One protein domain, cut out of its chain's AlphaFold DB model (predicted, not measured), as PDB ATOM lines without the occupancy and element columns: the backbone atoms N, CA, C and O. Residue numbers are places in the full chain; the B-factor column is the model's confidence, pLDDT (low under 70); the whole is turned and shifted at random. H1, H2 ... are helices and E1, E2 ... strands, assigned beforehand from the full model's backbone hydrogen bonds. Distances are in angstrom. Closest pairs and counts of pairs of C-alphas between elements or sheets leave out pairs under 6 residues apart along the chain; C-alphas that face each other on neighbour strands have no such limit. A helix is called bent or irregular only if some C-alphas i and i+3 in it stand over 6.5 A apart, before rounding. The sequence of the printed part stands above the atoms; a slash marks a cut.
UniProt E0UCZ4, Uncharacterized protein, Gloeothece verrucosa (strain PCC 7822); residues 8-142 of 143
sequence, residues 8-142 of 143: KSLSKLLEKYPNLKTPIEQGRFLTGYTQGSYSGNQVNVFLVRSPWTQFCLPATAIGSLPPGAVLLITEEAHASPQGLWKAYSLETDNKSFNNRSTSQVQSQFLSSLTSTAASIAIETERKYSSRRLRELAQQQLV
ATOM      1  N   LYS A   8     110.872 123.116 136.947       76.62
ATOM      2  CA  LYS A   8     111.119 122.230 138.097       76.62
ATOM      3  C   LYS A   8     112.578 121.770 138.192       76.62
ATOM      4  O   LYS A   8     113.149 121.819 139.279       76.62
ATOM      5  N   SER A   9     113.176 121.330 137.080       78.56
ATOM      6  CA  SER A   9     114.584 120.898 137.050       78.56
ATOM      7  C   SER A   9     115.533 122.058 137.337       78.56
ATOM      8  O   SER A   9     116.490 121.904 138.089       78.56
ATOM      9  N   LEU A  10     115.233 123.236 136.782       81.75
ATOM     10  CA  LEU A  10     116.028 124.438 137.002       81.75
ATOM     11  C   LEU A  10     115.945 124.932 138.452       81.75
ATOM     12  O   LEU A  10     116.979 125.240 139.035       81.75
ATOM     13  N   SER A  11     114.754 124.971 139.059       81.12
ATOM     14  CA  SER A  11     114.599 125.389 140.459       81.12
ATOM     15  C   SER A  11     115.398 124.505 141.416       81.12
ATOM     16  O   SER A  11     116.163 125.031 142.217       81.12
ATOM     17  N   LYS A  12     115.312 123.175 141.278       84.50
ATOM     18  CA  LYS A  12     116.095 122.239 142.105       84.50
ATOM     19  C   LYS A  12     117.602 122.409 141.916       84.50
ATOM     20  O   LYS A  12     118.370 122.306 142.869       84.50
ATOM     21  N   LEU A  13     118.034 122.675 140.683       84.94
ATOM     22  CA  LEU A  13     119.444 122.926 140.409       84.94
ATOM     23  C   LEU A  13     119.919 124.231 141.062       84.94
ATOM     24  O   LEU A  13     121.008 124.258 141.629       84.94
ATOM     25  N   LEU A  14     119.102 125.286 141.023       85.94
ATOM     26  CA  LEU A  14     119.399 126.571 141.659       85.94
ATOM     27  C   LEU A  14     119.381 126.505 143.187       85.94
ATOM     28  O   LEU A  14     120.157 127.212 143.821       85.94
ATOM     29  N   GLU A  15     118.551 125.650 143.782       85.56
ATOM     30  CA  GLU A  15     118.606 125.372 145.224       85.56
ATOM     31  C   GLU A  15     119.950 124.748 145.619       85.56
ATOM     32  O   GLU A  15     120.535 125.123 146.634       85.56
ATOM     33  N   LYS A  16     120.475 123.833 144.795       85.62
ATOM     34  CA  LYS A  16     121.771 123.179 145.034       85.62
ATOM     35  C   LYS A  16     122.968 124.081 144.710       85.62
ATOM     36  O   LYS A  16     123.997 123.995 145.377       85.62
ATOM     37  N   TYR A  17     122.843 124.927 143.689       87.56
ATOM     38  CA  TYR A  17     123.895 125.817 143.194       87.56
ATOM     39  C   TYR A  17     123.338 127.234 142.957       87.56
ATOM     40  O   TYR A  17     123.073 127.626 141.813       87.56
ATOM     41  N   PRO A  18     123.167 128.042 144.019       86.38
ATOM     42  CA  PRO A  18     122.558 129.372 143.910       86.38
ATOM     43  C   PRO A  18     123.393 130.349 143.071       86.38
ATOM     44  O   PRO A  18     122.860 131.276 142.460       86.38
ATOM     45  N   ASN A  19     124.701 130.111 142.971       86.69
ATOM     46  CA  ASN A  19     125.641 130.887 142.165       86.69
ATOM     47  C   ASN A  19     125.375 130.811 140.648       86.69
ATOM     48  O   ASN A  19     125.901 131.633 139.903       86.69
ATOM     49  N   LEU A  20     124.549 129.869 140.177       86.31
ATOM     50  CA  LEU A  20     124.217 129.739 138.751       86.31
ATOM     51  C   LEU A  20     123.153 130.735 138.279       86.31
ATOM     52  O   LEU A  20     122.990 130.922 137.074       86.31
ATOM     53  N   LYS A  21     122.450 131.407 139.199       84.25
ATOM     54  CA  LYS A  21     121.378 132.346 138.850       84.25
ATOM     55  C   LYS A  21     121.881 133.499 137.975       84.25
ATOM     56  O   LYS A  21     121.306 133.762 136.923       84.25
ATOM     57  N   THR A  22     122.990 134.126 138.367       84.81
ATOM     58  CA  THR A  22     123.547 135.289 137.660       84.81
ATOM     59  C   THR A  22     123.979 134.961 136.223       84.81
ATOM     60  O   THR A  22     123.540 135.661 135.310       84.81
ATOM     61  N   PRO A  23     124.764 133.893 135.957       84.62
ATOM     62  CA  PRO A  23     125.071 133.484 134.585       84.62
ATOM     63  C   PRO A  23     123.825 133.196 133.738       84.62
ATOM     64  O   PRO A  23     123.786 133.573 132.566       84.62
ATOM     65  N   ILE A  24     122.795 132.567 134.316       84.44
ATOM     66  CA  ILE A  24     121.559 132.232 133.592       84.44
ATOM     67  C   ILE A  24     120.799 133.500 133.184       84.44
ATOM     68  O   ILE A  24     120.420 133.639 132.021       84.44
ATOM     69  N   GLU A  25     120.621 134.449 134.104       82.19
ATOM     70  CA  GLU A  25     119.966 135.735 133.818       82.19
ATOM     71  C   GLU A  25     120.723 136.541 132.753       82.19
ATOM     72  O   GLU A  25     120.116 137.188 131.900       82.19
ATOM     73  N   GLN A  26     122.053 136.431 132.737       80.81
ATOM     74  CA  GLN A  26     122.916 137.057 131.733       80.81
ATOM     75  C   GLN A  26     122.943 136.313 130.383       80.81
ATOM     76  O   GLN A  26     123.626 136.756 129.456       80.81
ATOM     77  N   GLY A  27     122.224 135.191 130.247       79.56
ATOM     78  CA  GLY A  27     122.223 134.366 129.034       79.56
ATOM     79  C   GLY A  27     123.556 133.656 128.772       79.56
ATOM     80  O   GLY A  27     123.879 133.367 127.624       79.56
ATOM     81  N   ARG A  28     124.357 133.406 129.814       86.81
ATOM     82  CA  ARG A  28     125.657 132.713 129.753       86.81
ATOM     83  C   ARG A  28     125.501 131.217 130.028       86.81
ATOM     84  O   ARG A  28     126.234 130.631 130.828       86.81
ATOM     85  N   PHE A  29     124.509 130.609 129.391       89.31
ATOM     86  CA  PHE A  29     124.202 129.197 129.557       89.31
ATOM     87  C   PHE A  29     123.826 128.552 128.227       89.31
ATOM     88  O   PHE A  29     123.421 129.232 127.285       89.31
ATOM     89  N   LEU A  30     123.953 127.231 128.170       89.00
ATOM     90  CA  LEU A  30     123.440 126.390 127.095       89.00
ATOM     91  C   LEU A  30     122.784 125.152 127.697       89.00
ATOM     92  O   LEU A  30     123.093 124.742 128.814       89.00
ATOM     93  N   THR A  31     121.909 124.511 126.935       88.81
ATOM     94  CA  THR A  31     121.340 123.209 127.297       88.81
ATOM     95  C   THR A  31     121.785 122.149 126.309       88.81
ATOM     96  O   THR A  31     121.836 122.401 125.104       88.81
ATOM     97  N   GLY A  32     122.059 120.946 126.799       88.88
ATOM     98  CA  GLY A  32     122.433 119.827 125.946       88.88
ATOM     99  C   GLY A  32     122.219 118.481 126.617       88.88
ATOM    100  O   GLY A  32     121.607 118.385 127.680       88.88
ATOM    101  N   TYR A  33     122.732 117.436 125.982       88.88
ATOM    102  CA  TYR A  33     122.709 116.075 126.505       88.88
ATOM    103  C   TYR A  33     124.121 115.558 126.726       88.88
ATOM    104  O   TYR A  33     125.029 115.881 125.967       88.88
ATOM    105  N   THR A  34     124.303 114.702 127.719       88.94
ATOM    106  CA  THR A  34     125.561 113.990 127.959       88.94
ATOM    107  C   THR A  34     125.326 112.484 128.028       88.94
ATOM    108  O   THR A  34     124.212 112.036 128.294       88.94
ATOM    109  N   GLN A  35     126.382 111.704 127.801       87.06
ATOM    110  CA  GLN A  35     126.410 110.259 128.063       87.06
ATOM    111  C   GLN A  35     126.837 109.931 129.502       87.06
ATOM    112  O   GLN A  35     127.032 108.769 129.835       87.06
ATOM    113  N   GLY A  36     126.967 110.953 130.348       84.19
ATOM    114  CA  GLY A  36     127.352 110.829 131.744       84.19
ATOM    115  C   GLY A  36     128.864 110.853 131.947       84.19
ATOM    116  O   GLY A  36     129.644 110.561 131.039       84.19
ATOM    117  N   SER A  37     129.281 111.281 133.134       85.06
ATOM    118  CA  SER A  37     130.682 111.286 133.561       85.06
ATOM    119  C   SER A  37     130.784 111.504 135.072       85.06
ATOM    120  O   SER A  37     129.791 111.777 135.749       85.06
ATOM    121  N   TYR A  38     131.997 111.404 135.602       83.06
ATOM    122  CA  TYR A  38     132.303 111.706 136.998       83.06
ATOM    123  C   TYR A  38     132.815 113.137 137.155       83.06
ATOM    124  O   TYR A  38     133.299 113.747 136.203       83.06
ATOM    125  N   SER A  39     132.723 113.656 138.378       86.19
ATOM    126  CA  SER A  39     133.144 115.016 138.713       86.19
ATOM    127  C   SER A  39     134.588 115.290 138.295       86.19
ATOM    128  O   SER A  39     135.472 114.475 138.543       86.19
ATOM    129  N   GLY A  40     134.827 116.460 137.704       84.31
ATOM    130  CA  GLY A  40     136.150 116.908 137.266       84.31
ATOM    131  C   GLY A  40     136.580 116.380 135.896       84.31
ATOM    132  O   GLY A  40     137.482 116.955 135.290       84.31
ATOM    133  N   ASN A  41     135.915 115.354 135.358       87.69
ATOM    134  CA  ASN A  41     136.236 114.843 134.030       87.69
ATOM    135  C   ASN A  41     135.677 115.756 132.937       87.69
ATOM    136  O   ASN A  41     134.571 116.295 133.051       87.69
ATOM    137  N   GLN A  42     136.414 115.868 131.832       88.81
ATOM    138  CA  GLN A  42     135.864 116.435 130.606       88.81
ATOM    139  C   GLN A  42     134.836 115.481 129.998       88.81
ATOM    140  O   GLN A  42     135.041 114.266 129.936       88.81
ATOM    141  N   VAL A  43     133.722 116.044 129.548       89.06
ATOM    142  CA  VAL A  43     132.622 115.318 128.926       89.06
ATOM    143  C   VAL A  43     132.139 116.048 127.680       89.06
ATOM    144  O   VAL A  43     132.088 117.275 127.641       89.06
ATOM    145  N   ASN A  44     131.767 115.279 126.659       88.81
ATOM    146  CA  ASN A  44     131.162 115.812 125.446       88.81
ATOM    147  C   ASN A  44     129.669 116.044 125.677       88.81
ATOM    148  O   ASN A  44     128.914 115.095 125.912       88.81
ATOM    149  N   VAL A  45     129.245 117.302 125.582       89.12
ATOM    150  CA  VAL A  45     127.843 117.698 125.699       89.12
ATOM    151  C   VAL A  45     127.274 118.001 124.324       89.12
ATOM    152  O   VAL A  45     127.692 118.938 123.650       89.12
ATOM    153  N   PHE A  46     126.302 117.198 123.907       88.19
ATOM    154  CA  PHE A  46     125.609 117.302 122.632       88.19
ATOM    155  C   PHE A  46     124.582 118.432 122.685       88.19
ATOM    156  O   PHE A  46     123.559 118.310 123.362       88.19
ATOM    157  N   LEU A  47     124.834 119.513 121.948       83.69
ATOM    158  CA  LEU A  47     123.885 120.618 121.786       83.69
ATOM    159  C   LEU A  47     122.760 120.218 120.830       83.69
ATOM    160  O   LEU A  47     121.579 120.404 121.105       83.69
ATOM    161  N   VAL A  48     123.138 119.609 119.706       73.75
ATOM    162  CA  VAL A  48     122.210 119.113 118.693       73.75
ATOM    163  C   VAL A  48     122.630 117.708 118.295       73.75
ATOM    164  O   VAL A  48     123.781 117.454 117.932       73.75
ATOM    165  N   ARG A  49     121.664 116.791 118.349       63.53
ATOM    166  CA  ARG A  49     121.815 115.408 117.906       63.53
ATOM    167  C   ARG A  49     120.933 115.186 116.683       63.53
ATOM    168  O   ARG A  49     119.713 115.330 116.776       63.53
ATOM    169  N   SER A  50     121.555 114.850 115.559       62.97
ATOM    170  CA  SER A  50     120.882 114.318 114.373       62.97
ATOM    171  C   SER A  50     121.444 112.924 114.052       62.97
ATOM    172  O   SER A  50     122.524 112.587 114.548       62.97
ATOM    173  N   PRO A  51     120.748 112.102 113.247       69.25
ATOM    174  CA  PRO A  51     121.264 110.796 112.833       69.25
ATOM    175  C   PRO A  51     122.587 110.876 112.060       69.25
ATOM    176  O   PRO A  51     123.376 109.940 112.112       69.25
ATOM    177  N   TRP A  52     122.835 111.994 111.368       63.91
ATOM    178  CA  TRP A  52     123.963 112.153 110.444       63.91
ATOM    179  C   TRP A  52     125.103 113.016 110.992       63.91
ATOM    180  O   TRP A  52     126.230 112.911 110.525       63.91
ATOM    181  N   THR A  53     124.829 113.874 111.977       69.38
ATOM    182  CA  THR A  53     125.835 114.741 112.600       69.38
ATOM    183  C   THR A  53     125.515 115.041 114.061       69.38
ATOM    184  O   THR A  53     124.348 115.153 114.465       69.38
ATOM    185  N   GLN A  54     126.568 115.170 114.863       76.19
ATOM    186  CA  GLN A  54     126.505 115.478 116.284       76.19
ATOM    187  C   GLN A  54     127.371 116.704 116.556       76.19
ATOM    188  O   GLN A  54     128.561 116.711 116.250       76.19
ATOM    189  N   PHE A  55     126.774 117.730 117.155       82.69
ATOM    190  CA  PHE A  55     127.491 118.934 117.554       82.69
ATOM    191  C   PHE A  55     127.684 118.908 119.066       82.69
ATOM    192  O   PHE A  55     126.718 119.070 119.818       82.69
ATOM    193  N   CYS A  56     128.918 118.654 119.500       87.00
ATOM    194  CA  CYS A  56     129.282 118.559 120.908       87.00
ATOM    195  C   CYS A  56     130.223 119.684 121.348       87.00
ATOM    196  O   CYS A  56     131.096 120.106 120.596       87.00
ATOM    197  N   LEU A  57     130.063 120.139 122.588       87.69
ATOM    198  CA  LEU A  57     131.031 120.992 123.268       87.69
ATOM    199  C   LEU A  57     131.700 120.212 124.402       87.69
ATOM    200  O   LEU A  57     131.006 119.486 125.122       87.69
ATOM    201  N   PRO A  58     133.021 120.356 124.591       89.50
ATOM    202  CA  PRO A  58     133.677 119.852 125.781       89.50
ATOM    203  C   PRO A  58     133.248 120.695 126.983       89.50
ATOM    204  O   PRO A  58     133.244 121.925 126.929       89.50
ATOM    205  N   ALA A  59     132.901 120.034 128.079       90.19
ATOM    206  CA  ALA A  59     132.591 120.682 129.344       90.19
ATOM    207  C   ALA A  59     133.160 119.884 130.514       90.19
ATOM    208  O   ALA A  59     133.309 118.665 130.433       90.19
ATOM    209  N   THR A  60     133.450 120.555 131.619       92.19
ATOM    210  CA  THR A  60     133.880 119.910 132.860       92.19
ATOM    211  C   THR A  60     132.659 119.484 133.663       92.19
ATOM    212  O   THR A  60     131.799 120.308 133.980       92.19
ATOM    213  N   ALA A  61     132.576 118.202 134.007       90.25
ATOM    214  CA  ALA A  61     131.493 117.664 134.815       90.25
ATOM    215  C   ALA A  61     131.546 118.192 136.257       90.25
ATOM    216  O   ALA A  61     132.561 118.037 136.940       90.25
ATOM    217  N   ILE A  62     130.450 118.787 136.733       90.12
ATOM    218  CA  ILE A  62     130.321 119.234 138.123       90.12
ATOM    219  C   ILE A  62     129.489 118.221 138.904       90.12
ATOM    220  O   ILE A  62     128.269 118.140 138.752       90.12
ATOM    221  N   GLY A  63     130.163 117.452 139.763       84.62
ATOM    222  CA  GLY A  63     129.554 116.329 140.471       84.62
ATOM    223  C   GLY A  63     129.385 115.093 139.582       84.62
ATOM    224  O   GLY A  63     129.923 115.012 138.480       84.62
ATOM    225  N   SER A  64     128.655 114.100 140.088       84.50
ATOM    226  CA  SER A  64     128.267 112.939 139.284       84.50
ATOM    227  C   SER A  64     127.245 113.374 138.234       84.50
ATOM    228  O   SER A  64     126.197 113.915 138.596       84.50
ATOM    229  N   LEU A  65     127.555 113.164 136.953       86.31
ATOM    230  CA  LEU A  65     126.661 113.484 135.847       86.31
ATOM    231  C   LEU A  65     126.012 112.210 135.291       86.31
ATOM    232  O   LEU A  65     126.706 111.403 134.667       86.31
ATOM    233  N   PRO A  66     124.684 112.058 135.443       85.62
ATOM    234  CA  PRO A  66     123.901 111.072 134.710       85.62
ATOM    235  C   PRO A  66     124.029 111.232 133.190       85.62
ATOM    236  O   PRO A  66     124.102 112.371 132.722       85.62
ATOM    237  N   PRO A  67     123.929 110.157 132.386       86.75
ATOM    238  CA  PRO A  67     123.493 110.288 131.005       86.75
ATOM    239  C   PRO A  67     122.101 110.931 130.982       86.75
ATOM    240  O   PRO A  67     121.175 110.437 131.630       86.75
ATOM    241  N   GLY A  68     121.944 112.034 130.256       86.38
ATOM    242  CA  GLY A  68     120.701 112.804 130.282       86.38
ATOM    243  C   GLY A  68     120.882 114.277 129.950       86.38
ATOM    244  O   GLY A  68     121.901 114.678 129.378       86.38
ATOM    245  N   ALA A  69     119.855 115.067 130.267       88.25
ATOM    246  CA  ALA A  69     119.865 116.506 130.040       88.25
ATOM    247  C   ALA A  69     120.808 117.219 131.023       88.25
ATOM    248  O   ALA A  69     120.807 116.949 132.227       88.25
ATOM    249  N   VAL A  70     121.589 118.164 130.506       91.12
ATOM    250  CA  VAL A  70     122.535 118.967 131.283       91.12
ATOM    251  C   VAL A  70     122.424 120.446 130.953       91.12
ATOM    252  O   VAL A  70     122.116 120.838 129.823       91.12
ATOM    253  N   LEU A  71     122.713 121.258 131.963       90.94
ATOM    254  CA  LEU A  71     122.905 122.693 131.852       90.94
ATOM    255  C   LEU A  71     124.403 122.983 131.778       90.94
ATOM    256  O   LEU A  71     125.165 122.594 132.661       90.94
ATOM    257  N   LEU A  72     124.813 123.670 130.723       91.81
ATOM    258  CA  LEU A  72     126.157 124.189 130.545       91.81
ATOM    259  C   LEU A  72     126.201 125.636 131.019       91.81
ATOM    260  O   LEU A  72     125.399 126.455 130.573       91.81
ATOM    261  N   ILE A  73     127.154 125.955 131.884       91.50
ATOM    262  CA  ILE A  73     127.394 127.310 132.383       91.50
ATOM    263  C   ILE A  73     128.839 127.683 132.097       91.50
ATOM    264  O   ILE A  73     129.741 126.864 132.272       91.50
ATOM    265  N   THR A  74     129.053 128.923 131.677       89.88
ATOM    266  CA  THR A  74     130.390 129.505 131.570       89.88
ATOM    267  C   THR A  74     130.533 130.671 132.540       89.88
ATOM    268  O   THR A  74     129.593 131.435 132.769       89.88
ATOM    269  N   GLU A  75     131.716 130.785 133.136       84.25
ATOM    270  CA  GLU A  75     132.089 131.914 133.996       84.25
ATOM    271  C   GLU A  75     132.666 133.083 133.186       84.25
ATOM    272  O   GLU A  75     132.858 134.175 133.720       84.25
ATOM    273  N   GLU A  76     132.903 132.886 131.886       85.44
ATOM    274  CA  GLU A  76     133.420 133.926 131.004       85.44
ATOM    275  C   GLU A  76     132.432 135.090 130.868       85.44
ATOM    276  O   GLU A  76     131.208 134.927 130.868       85.44
ATOM    277  N   ALA A  77     132.971 136.304 130.710       79.25
ATOM    278  CA  ALA A  77     132.163 137.508 130.512       79.25
ATOM    279  C   ALA A  77     131.268 137.414 129.259       79.25
ATOM    280  O   ALA A  77     130.182 138.011 129.195       79.25
ATOM    281  N   HIS A  78     131.718 136.647 128.268       77.38
ATOM    282  CA  HIS A  78     131.025 136.397 127.019       77.38
ATOM    283  C   HIS A  78     131.025 134.900 126.734       77.38
ATOM    284  O   HIS A  78     132.080 134.284 126.677       77.38
ATOM    285  N   ALA A  79     129.837 134.328 126.537       79.12
ATOM    286  CA  ALA A  79     129.724 132.937 126.134       79.12
ATOM    287  C   ALA A  79     130.337 132.744 124.742       79.12
ATOM    288  O   ALA A  79     129.959 133.437 123.793       79.12
ATOM    289  N   SER A  80     131.271 131.801 124.637       82.94
ATOM    290  CA  SER A  80     131.958 131.443 123.399       82.94
ATOM    291  C   SER A  80     131.967 129.918 123.217       82.94
ATOM    292  O   SER A  80     131.980 129.183 124.207       82.94
ATOM    293  N   PRO A  81     131.958 129.394 121.976       77.94
ATOM    294  CA  PRO A  81     132.047 127.951 121.742       77.94
ATOM    295  C   PRO A  81     133.299 127.316 122.355       77.94
ATOM    296  O   PRO A  81     133.233 126.208 122.873       77.94
ATOM    297  N   GLN A  82     134.423 128.032 122.322       81.19
ATOM    298  CA  GLN A  82     135.720 127.608 122.857       81.19
ATOM    299  C   GLN A  82     135.862 127.855 124.366       81.19
ATOM    300  O   GLN A  82     136.909 127.546 124.931       81.19
ATOM    301  N   GLY A  83     134.839 128.430 124.995       79.88
ATOM    302  CA  GLY A  83     134.897 128.833 126.384       79.88
ATOM    303  C   GLY A  83     134.987 127.661 127.353       79.88
ATOM    304  O   GLY A  83     134.716 126.501 127.026       79.88
ATOM    305  N   LEU A  84     135.345 127.976 128.591       88.62
ATOM    306  CA  LEU A  84     135.364 127.012 129.682       88.62
ATOM    307  C   LEU A  84     133.932 126.738 130.153       88.62
ATOM    308  O   LEU A  84     133.337 127.514 130.908       88.62
ATOM    309  N   TRP A  85     133.380 125.620 129.690       91.75
ATOM    310  CA  TRP A  85     132.040 125.169 130.045       91.75
ATOM    311  C   TRP A  85     132.060 124.218 131.241       91.75
ATOM    312  O   TRP A  85     132.863 123.286 131.308       91.75
ATOM    313  N   LYS A  86     131.127 124.417 132.168       93.31
ATOM    314  CA  LYS A  86     130.844 123.524 133.296       93.31
ATOM    315  C   LYS A  86     129.470 122.894 133.097       93.31
ATOM    316  O   LYS A  86     128.504 123.607 132.835       93.31
ATOM    317  N   ALA A  87     129.384 121.572 133.204       93.25
ATOM    318  CA  ALA A  87     128.160 120.811 132.991       93.25
ATOM    319  C   ALA A  87     127.516 120.403 134.322       93.25
ATOM    320  O   ALA A  87     128.168 119.799 135.176       93.25
ATOM    321  N   TYR A  88     126.223 120.689 134.457       90.81
ATOM    322  CA  TYR A  88     125.392 120.391 135.622       90.81
ATOM    323  C   TYR A  88     124.211 119.504 135.219       90.81
ATOM    324  O   TYR A  88     123.599 119.724 134.175       90.81
ATOM    325  N   SER A  89     123.863 118.517 136.046       89.69
ATOM    326  CA  SER A  89     122.725 117.628 135.778       89.69
ATOM    327  C   SER A  89     121.394 118.368 135.902       89.69
ATOM    328  O   SER A  89     121.149 119.022 136.914       89.69
ATOM    329  N   LEU A  90     120.514 118.217 134.909       85.62
ATOM    330  CA  LEU A  90     119.104 118.624 135.003       85.62
ATOM    331  C   LEU A  90     118.176 117.456 135.377       85.62
ATOM    332  O   LEU A  90     116.987 117.667 135.636       85.62
ATOM    333  N   GLU A  91     118.706 116.233 135.402       77.50
ATOM    334  CA  GLU A  91     117.981 115.038 135.827       77.50
ATOM    335  C   GLU A  91     117.891 114.993 137.356       77.50
ATOM    336  O   GLU A  91     118.887 115.163 138.063       77.50
ATOM    337  N   THR A  92     116.690 114.729 137.867       61.34
ATOM    338  CA  THR A  92     116.430 114.505 139.292       61.34
ATOM    339  C   THR A  92     116.686 113.043 139.659       61.34
ATOM    340  O   THR A  92     115.848 112.202 139.348       61.34
ATOM    341  N   ASP A  93     117.844 112.775 140.273       55.56
ATOM    342  CA  ASP A  93     118.285 111.674 141.168       55.56
ATOM    343  C   ASP A  93     117.739 110.224 141.046       55.56
ATOM    344  O   ASP A  93     118.071 109.389 141.879       55.56
ATOM    345  N   ASN A  94     116.983 109.838 140.015       49.34
ATOM    346  CA  ASN A  94     116.231 108.571 140.028       49.34
ATOM    347  C   ASN A  94     116.641 107.521 138.985       49.34
ATOM    348  O   ASN A  94     115.840 106.646 138.657       49.34
ATOM    349  N   LYS A  95     117.863 107.550 138.441       52.56
ATOM    350  CA  LYS A  95     118.298 106.498 137.504       52.56
ATOM    351  C   LYS A  95     119.635 105.896 137.911       52.56
ATOM    352  O   LYS A  95     120.670 106.542 137.825       52.56
ATOM    353  N   SER A  96     119.576 104.637 138.347       46.88
ATOM    354  CA  SER A  96     120.738 103.778 138.581       46.88
ATOM    355  C   SER A  96     121.529 103.614 137.278       46.88
ATOM    356  O   SER A  96     120.957 103.281 136.236       46.88
ATOM    357  N   PHE A  97     122.830 103.901 137.319       56.53
ATOM    358  CA  PHE A  97     123.691 103.971 136.138       56.53
ATOM    359  C   PHE A  97     124.213 102.601 135.716       56.53
ATOM    360  O   PHE A  97     124.986 101.982 136.440       56.53
ATOM    361  N   ASN A  98     123.882 102.177 134.493       48.72
ATOM    362  CA  ASN A  98     124.652 101.170 133.761       48.72
ATOM    363  C   ASN A  98     125.553 101.903 132.756       48.72
ATOM    364  O   ASN A  98     125.137 102.233 131.645       48.72
ATOM    365  N   ASN A  99     126.782 102.210 133.174       51.94
ATOM    366  CA  ASN A  99     127.759 102.946 132.373       51.94
ATOM    367  C   ASN A  99     128.397 102.028 131.319       51.94
ATOM    368  O   ASN A  99     129.313 101.266 131.619       51.94
ATOM    369  N   ARG A 100     127.969 102.134 130.055       48.66
ATOM    370  CA  ARG A 100     128.843 101.785 128.923       48.66
ATOM    371  C   ARG A 100     129.639 103.027 128.552       48.66
ATOM    372  O   ARG A 100     129.219 103.818 127.713       48.66
ATOM    373  N   SER A 101     130.774 103.200 129.214       46.84
ATOM    374  CA  SER A 101     131.756 104.233 128.895       46.84
ATOM    375  C   SER A 101     132.350 103.956 127.511       46.84
ATOM    376  O   SER A 101     133.345 103.249 127.384       46.84
ATOM    377  N   THR A 102     131.745 104.483 126.448       49.16
ATOM    378  CA  THR A 102     132.440 104.614 125.162       49.16
ATOM    379  C   THR A 102     133.386 105.799 125.264       49.16
ATOM    380  O   THR A 102     133.018 106.944 125.004       49.16
ATOM    381  N   SER A 103     134.605 105.502 125.700       47.22
ATOM    382  CA  SER A 103     135.744 106.407 125.690       47.22
ATOM    383  C   SER A 103     136.073 106.801 124.249       47.22
ATOM    384  O   SER A 103     136.800 106.100 123.555       47.22
ATOM    385  N   GLN A 104     135.558 107.939 123.792       45.50
ATOM    386  CA  GLN A 104     136.216 108.718 122.746       45.50
ATOM    387  C   GLN A 104     136.457 110.123 123.283       45.50
ATOM    388  O   GLN A 104     135.705 111.071 123.062       45.50
ATOM    389  N   VAL A 105     137.540 110.206 124.053       55.97
ATOM    390  CA  VAL A 105     138.261 111.445 124.306       55.97
ATOM    391  C   VAL A 105     138.961 111.796 122.996       55.97
ATOM    392  O   VAL A 105     139.977 111.201 122.651       55.97
ATOM    393  N   GLN A 106     138.399 112.738 122.250       45.78
ATOM    394  CA  GLN A 106     139.158 113.520 121.281       45.78
ATOM    395  C   GLN A 106     139.028 114.979 121.694       45.78
ATOM    396  O   GLN A 106     138.162 115.724 121.238       45.78
ATOM    397  N   SER A 107     139.889 115.368 122.630       56.22
ATOM    398  CA  SER A 107     140.333 116.746 122.708       56.22
ATOM    399  C   SER A 107     141.180 116.998 121.465       56.22
ATOM    400  O   SER A 107     142.200 116.345 121.284       56.22
ATOM    401  N   GLN A 108     140.719 117.888 120.586       56.16
ATOM    402  CA  GLN A 108     141.523 118.818 119.783       56.16
ATOM    403  C   GLN A 108     140.651 119.384 118.659       56.16
ATOM    404  O   GLN A 108     140.214 118.668 117.769       56.16
ATOM    405  N   PHE A 109     140.426 120.698 118.741       55.72
ATOM    406  CA  PHE A 109     139.723 121.548 117.780       55.72
ATOM    407  C   PHE A 109     138.236 121.224 117.563       55.72
ATOM    408  O   PHE A 109     137.849 120.264 116.904       55.72
ATOM    409  N   LEU A 110     137.376 122.111 118.082       65.81
ATOM    410  CA  LEU A 110     135.978 122.169 117.663       65.81
ATOM    411  C   LEU A 110     135.941 122.325 116.144       65.81
ATOM    412  O   LEU A 110     136.545 123.254 115.603       65.81
ATOM    413  N   SER A 111     135.223 121.435 115.459       77.25
ATOM    414  CA  SER A 111     135.025 121.586 114.019       77.25
ATOM    415  C   SER A 111     134.388 122.951 113.728       77.25
ATOM    416  O   SER A 111     133.611 123.463 114.540       77.25
ATOM    417  N   SER A 112     134.687 123.542 112.567       80.38
ATOM    418  CA  SER A 112     134.096 124.828 112.162       80.38
ATOM    419  C   SER A 112     132.564 124.797 112.261       80.38
ATOM    420  O   SER A 112     131.965 125.706 112.832       80.38
ATOM    421  N   LEU A 113     131.943 123.689 111.846       80.56
ATOM    422  CA  LEU A 113     130.496 123.488 111.939       80.56
ATOM    423  C   LEU A 113     130.003 123.409 113.390       80.56
ATOM    424  O   LEU A 113     128.959 123.970 113.715       80.56
ATOM    425  N   THR A 114     130.761 122.759 114.277       79.88
ATOM    426  CA  THR A 114     130.454 122.723 115.713       79.88
ATOM    427  C   THR A 114     130.536 124.116 116.325       79.88
ATOM    428  O   THR A 114     129.650 124.493 117.090       79.88
ATOM    429  N   SER A 115     131.549 124.902 115.953       81.00
ATOM    430  CA  SER A 115     131.675 126.293 116.392       81.00
ATOM    431  C   SER A 115     130.482 127.128 115.928       81.00
ATOM    432  O   SER A 115     129.913 127.860 116.731       81.00
ATOM    433  N   THR A 116     130.055 126.998 114.668       82.62
ATOM    434  CA  THR A 116     128.876 127.708 114.150       82.62
ATOM    435  C   THR A 116     127.598 127.283 114.870       82.62
ATOM    436  O   THR A 116     126.834 128.142 115.304       82.62
ATOM    437  N   ALA A 117     127.376 125.978 115.053       82.00
ATOM    438  CA  ALA A 117     126.205 125.464 115.763       82.00
ATOM    439  C   ALA A 117     126.151 125.962 117.217       82.00
ATOM    440  O   ALA A 117     125.095 126.381 117.691       82.00
ATOM    441  N   ALA A 118     127.295 125.973 117.904       78.75
ATOM    442  CA  ALA A 118     127.413 126.515 119.250       78.75
ATOM    443  C   ALA A 118     127.148 128.027 119.287       78.75
ATOM    444  O   ALA A 118     126.388 128.478 120.139       78.75
ATOM    445  N   SER A 119     127.694 128.806 118.348       81.38
ATOM    446  CA  SER A 119     127.421 130.246 118.253       81.38
ATOM    447  C   SER A 119     125.935 130.542 118.051       81.38
ATOM    448  O   SER A 119     125.397 131.424 118.718       81.38
ATOM    449  N   ILE A 120     125.255 129.775 117.193       81.25
ATOM    450  CA  ILE A 120     123.804 129.900 116.987       81.25
ATOM    451  C   ILE A 120     123.060 129.597 118.291       81.25
ATOM    452  O   ILE A 120     122.197 130.377 118.687       81.25
ATOM    453  N   ALA A 121     123.416 128.509 118.982       80.50
ATOM    454  CA  ALA A 121     122.794 128.136 120.250       80.50
ATOM    455  C   ALA A 121     122.964 129.231 121.324       80.50
ATOM    456  O   ALA A 121     121.996 129.615 121.986       80.50
ATOM    457  N   ILE A 122     124.169 129.799 121.441       80.81
ATOM    458  CA  ILE A 122     124.468 130.910 122.359       80.81
ATOM    459  C   ILE A 122     123.607 132.130 122.016       80.81
ATOM    460  O   ILE A 122     123.020 132.758 122.899       80.81
ATOM    461  N   GLU A 123     123.501 132.472 120.731       79.50
ATOM    462  CA  GLU A 123     122.714 133.620 120.291       79.50
ATOM    463  C   GLU A 123     121.211 133.419 120.539       79.50
ATOM    464  O   GLU A 123     120.525 134.362 120.949       79.50
ATOM    465  N   THR A 124     120.693 132.202 120.348       80.06
ATOM    466  CA  THR A 124     119.285 131.888 120.625       80.06
ATOM    467  C   THR A 124     118.936 132.036 122.101       80.06
ATOM    468  O   THR A 124     117.941 132.692 122.416       80.06
ATOM    469  N   GLU A 125     119.772 131.525 123.005       76.88
ATOM    470  CA  GLU A 125     119.529 131.624 124.451       76.88
ATOM    471  C   GLU A 125     119.643 133.069 124.944       76.88
ATOM    472  O   GLU A 125     118.809 133.541 125.718       76.88
ATOM    473  N   ARG A 126     120.601 133.837 124.413       75.12
ATOM    474  CA  ARG A 126     120.745 135.268 124.721       75.12
ATOM    475  C   ARG A 126     119.539 136.094 124.258       75.12
ATOM    476  O   ARG A 126     119.101 137.019 124.949       75.12
ATOM    477  N   LYS A 127     118.981 135.783 123.084       73.00
ATOM    478  CA  LYS A 127     117.744 136.418 122.588       73.00
ATOM    479  C   LYS A 127     116.537 136.024 123.441       73.00
ATOM    480  O   LYS A 127     115.677 136.865 123.688       73.00
ATOM    481  N   TYR A 128     116.478 134.781 123.911       70.06
ATOM    482  CA  TYR A 128     115.394 134.311 124.766       70.06
ATOM    483  C   TYR A 128     115.431 134.955 126.161       70.06
ATOM    484  O   TYR A 128     114.417 135.494 126.611       70.06
ATOM    485  N   SER A 129     116.598 134.997 126.813       66.75
ATOM    486  CA  SER A 129     116.756 135.633 128.128       66.75
ATOM    487  C   SER A 129     116.448 137.131 128.080       66.75
ATOM    488  O   SER A 129     115.702 137.637 128.916       66.75
ATOM    489  N   SER A 130     116.928 137.836 127.053       66.50
ATOM    490  CA  SER A 130     116.652 139.269 126.877       66.50
ATOM    491  C   SER A 130     115.180 139.574 126.582       66.50
ATOM    492  O   SER A 130     114.658 140.557 127.108       66.50
ATOM    493  N   ARG A 131     114.478 138.741 125.797       66.31
ATOM    494  CA  ARG A 131     113.021 138.873 125.598       66.31
ATOM    495  C   ARG A 131     112.261 138.669 126.902       66.31
ATOM    496  O   ARG A 131     111.458 139.523 127.260       66.31
ATOM    497  N   ARG A 132     112.583 137.614 127.649       62.88
ATOM    498  CA  ARG A 132     111.939 137.322 128.934       62.88
ATOM    499  C   ARG A 132     112.179 138.423 129.972       62.88
ATOM    500  O   ARG A 132     111.258 138.793 130.689       62.88
ATOM    501  N   LEU A 133     113.388 138.989 130.028       59.44
ATOM    502  CA  LEU A 133     113.689 140.139 130.889       59.44
ATOM    503  C   LEU A 133     112.884 141.385 130.490       59.44
ATOM    504  O   LEU A 133     112.393 142.094 131.365       59.44
ATOM    505  N   ARG A 134     112.703 141.637 129.186       63.09
ATOM    506  CA  ARG A 134     111.865 142.745 128.694       63.09
ATOM    507  C   ARG A 134     110.386 142.541 129.014       63.09
ATOM    508  O   ARG A 134     109.742 143.486 129.450       63.09
ATOM    509  N   GLU A 135     109.863 141.330 128.842       68.31
ATOM    510  CA  GLU A 135     108.477 140.989 129.192       68.31
ATOM    511  C   GLU A 135     108.216 141.164 130.694       68.31
ATOM    512  O   GLU A 135     107.214 141.762 131.083       68.31
ATOM    513  N   LEU A 136     109.143 140.722 131.551       58.22
ATOM    514  CA  LEU A 136     109.044 140.920 133.000       58.22
ATOM    515  C   LEU A 136     109.123 142.404 133.394       58.22
ATOM    516  O   LEU A 136     108.360 142.846 134.252       58.22
ATOM    517  N   ALA A 137     109.999 143.185 132.753       59.16
ATOM    518  CA  ALA A 137     110.084 144.629 132.982       59.16
ATOM    519  C   ALA A 137     108.796 145.358 132.556       59.16
ATOM    520  O   ALA A 137     108.341 146.265 133.247       59.16
ATOM    521  N   GLN A 138     108.167 144.930 131.456       65.31
ATOM    522  CA  GLN A 138     106.877 145.469 131.019       65.31
ATOM    523  C   GLN A 138     105.736 145.095 131.974       65.31
ATOM    524  O   GLN A 138     104.877 145.931 132.230       65.31
ATOM    525  N   GLN A 139     105.740 143.895 132.559       60.31
ATOM    526  CA  GLN A 139     104.724 143.488 133.542       60.31
ATOM    527  C   GLN A 139     104.818 144.251 134.875       60.31
ATOM    528  O   GLN A 139     103.803 144.416 135.549       60.31
ATOM    529  N   GLN A 140     106.001 144.736 135.259       55.78
ATOM    530  CA  GLN A 140     106.171 145.550 136.472       55.78
ATOM    531  C   GLN A 140     105.783 147.024 136.285       55.78
ATOM    532  O   GLN A 140     105.474 147.687 137.269       55.78
ATOM    533  N   LEU A 141     105.747 147.522 135.046       52.50
ATOM    534  CA  LEU A 141     105.333 148.891 134.710       52.50
ATOM    535  C   LEU A 141     103.806 149.075 134.611       52.50
ATOM    536  O   LEU A 141     103.347 150.193 134.406       52.50
ATOM    537  N   VAL A 142     103.018 148.003 134.760       49.66
ATOM    538  CA  VAL A 142     101.539 148.027 134.713       49.66
ATOM    539  C   VAL A 142     100.929 147.967 136.128       49.66
ATOM    540  O   VAL A 142      99.831 147.452 136.321       49.66
TER     541      VAL A 142
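What this domain is: This is residues 8 to 142 of the 143 residues of an uncharacterized protein of Gloeothece verrucosa (strain PCC 7822) (UniProt E0UCZ4). A strongly twisted sheet of five strands curls into a small barrel, nearly closed where its edge strands E1 and E2 come together. One long helix, H3, packs on its side with residues 113 to 129, and residues 134 to 142 stick out; the short helices H1 and H2 only graze the sheet. The printed part has 135 residues with three named helices and five named strands, in the order H1 H2 E1 E2 E3 E4 E5 H3. The sheet, E1 E4 E5 E3 E2, is mixed, as is the class, helices and strands; the whole is compact, with a radius of gyration of the C-alphas of 15.6 A and spans of 54 by 36 by 27 A.

How they stand to each other: In this folded sheet, bent back on itself into two leaves, E1, residues 29 to 37, and E4, residues 65 to 74, face E3, residues 54 to 61, and E2, residues 42 to 49, with E5, residues 85 to 89, as the hinge. Antiparallel E1 and E4 have N 32 and O 70 within hydrogen-bond range at 3.0 A; the hairpin E4 and E5 has N 71 and O 88 at 2.8 A. E5 and E3 are parallel, with N 60 and O 85 at 2.8 A; the hairpin E2 and E3 has N 45 and O 57 at 2.8 A. The closest C-alphas of E1 and E2, Gly 32 and Leu 47, are 4.5 A apart. H3, residues 112 to 140, is on the sheet at a height of 8.7 A, over E1 and E3 and only just not over E2, with 2 C-alphas there; it runs along the strands, at 9 degrees to E1 on the local plane. H1, residues 8 to 16, is close to but not clearly touching H2, residues 18 to 25, with closest C-alphas Leu 14 and Leu 20 at 6.5 A. In H1 and H3 every O i to N i+4 pair is within hydrogen-bond range, in H2 2 of 4.

Where its parts are: H3 is 42.4 A long and ends at C-alpha 140 (106.171, 145.550, 136.472). E1, 19.5 A, begins at C-alpha 29 (124.202, 129.197, 129.557) and bends by 81 degrees at residue 34; E4, 17.0 A, bends by 122 degrees at residue 68. H2 is irregular, but only just: C-alphas 19 and 22 are 6.6 A apart.

The domain as a whole: The C-alphas of Ser 103 and Val 142, the two farthest apart, are 54.6 A apart. The printed part has no cut, and the link E5 to H3, 22 residues, is long. The pLDDT is under 70 in residues 49 to 53, 92 to 110 and 129 to 142.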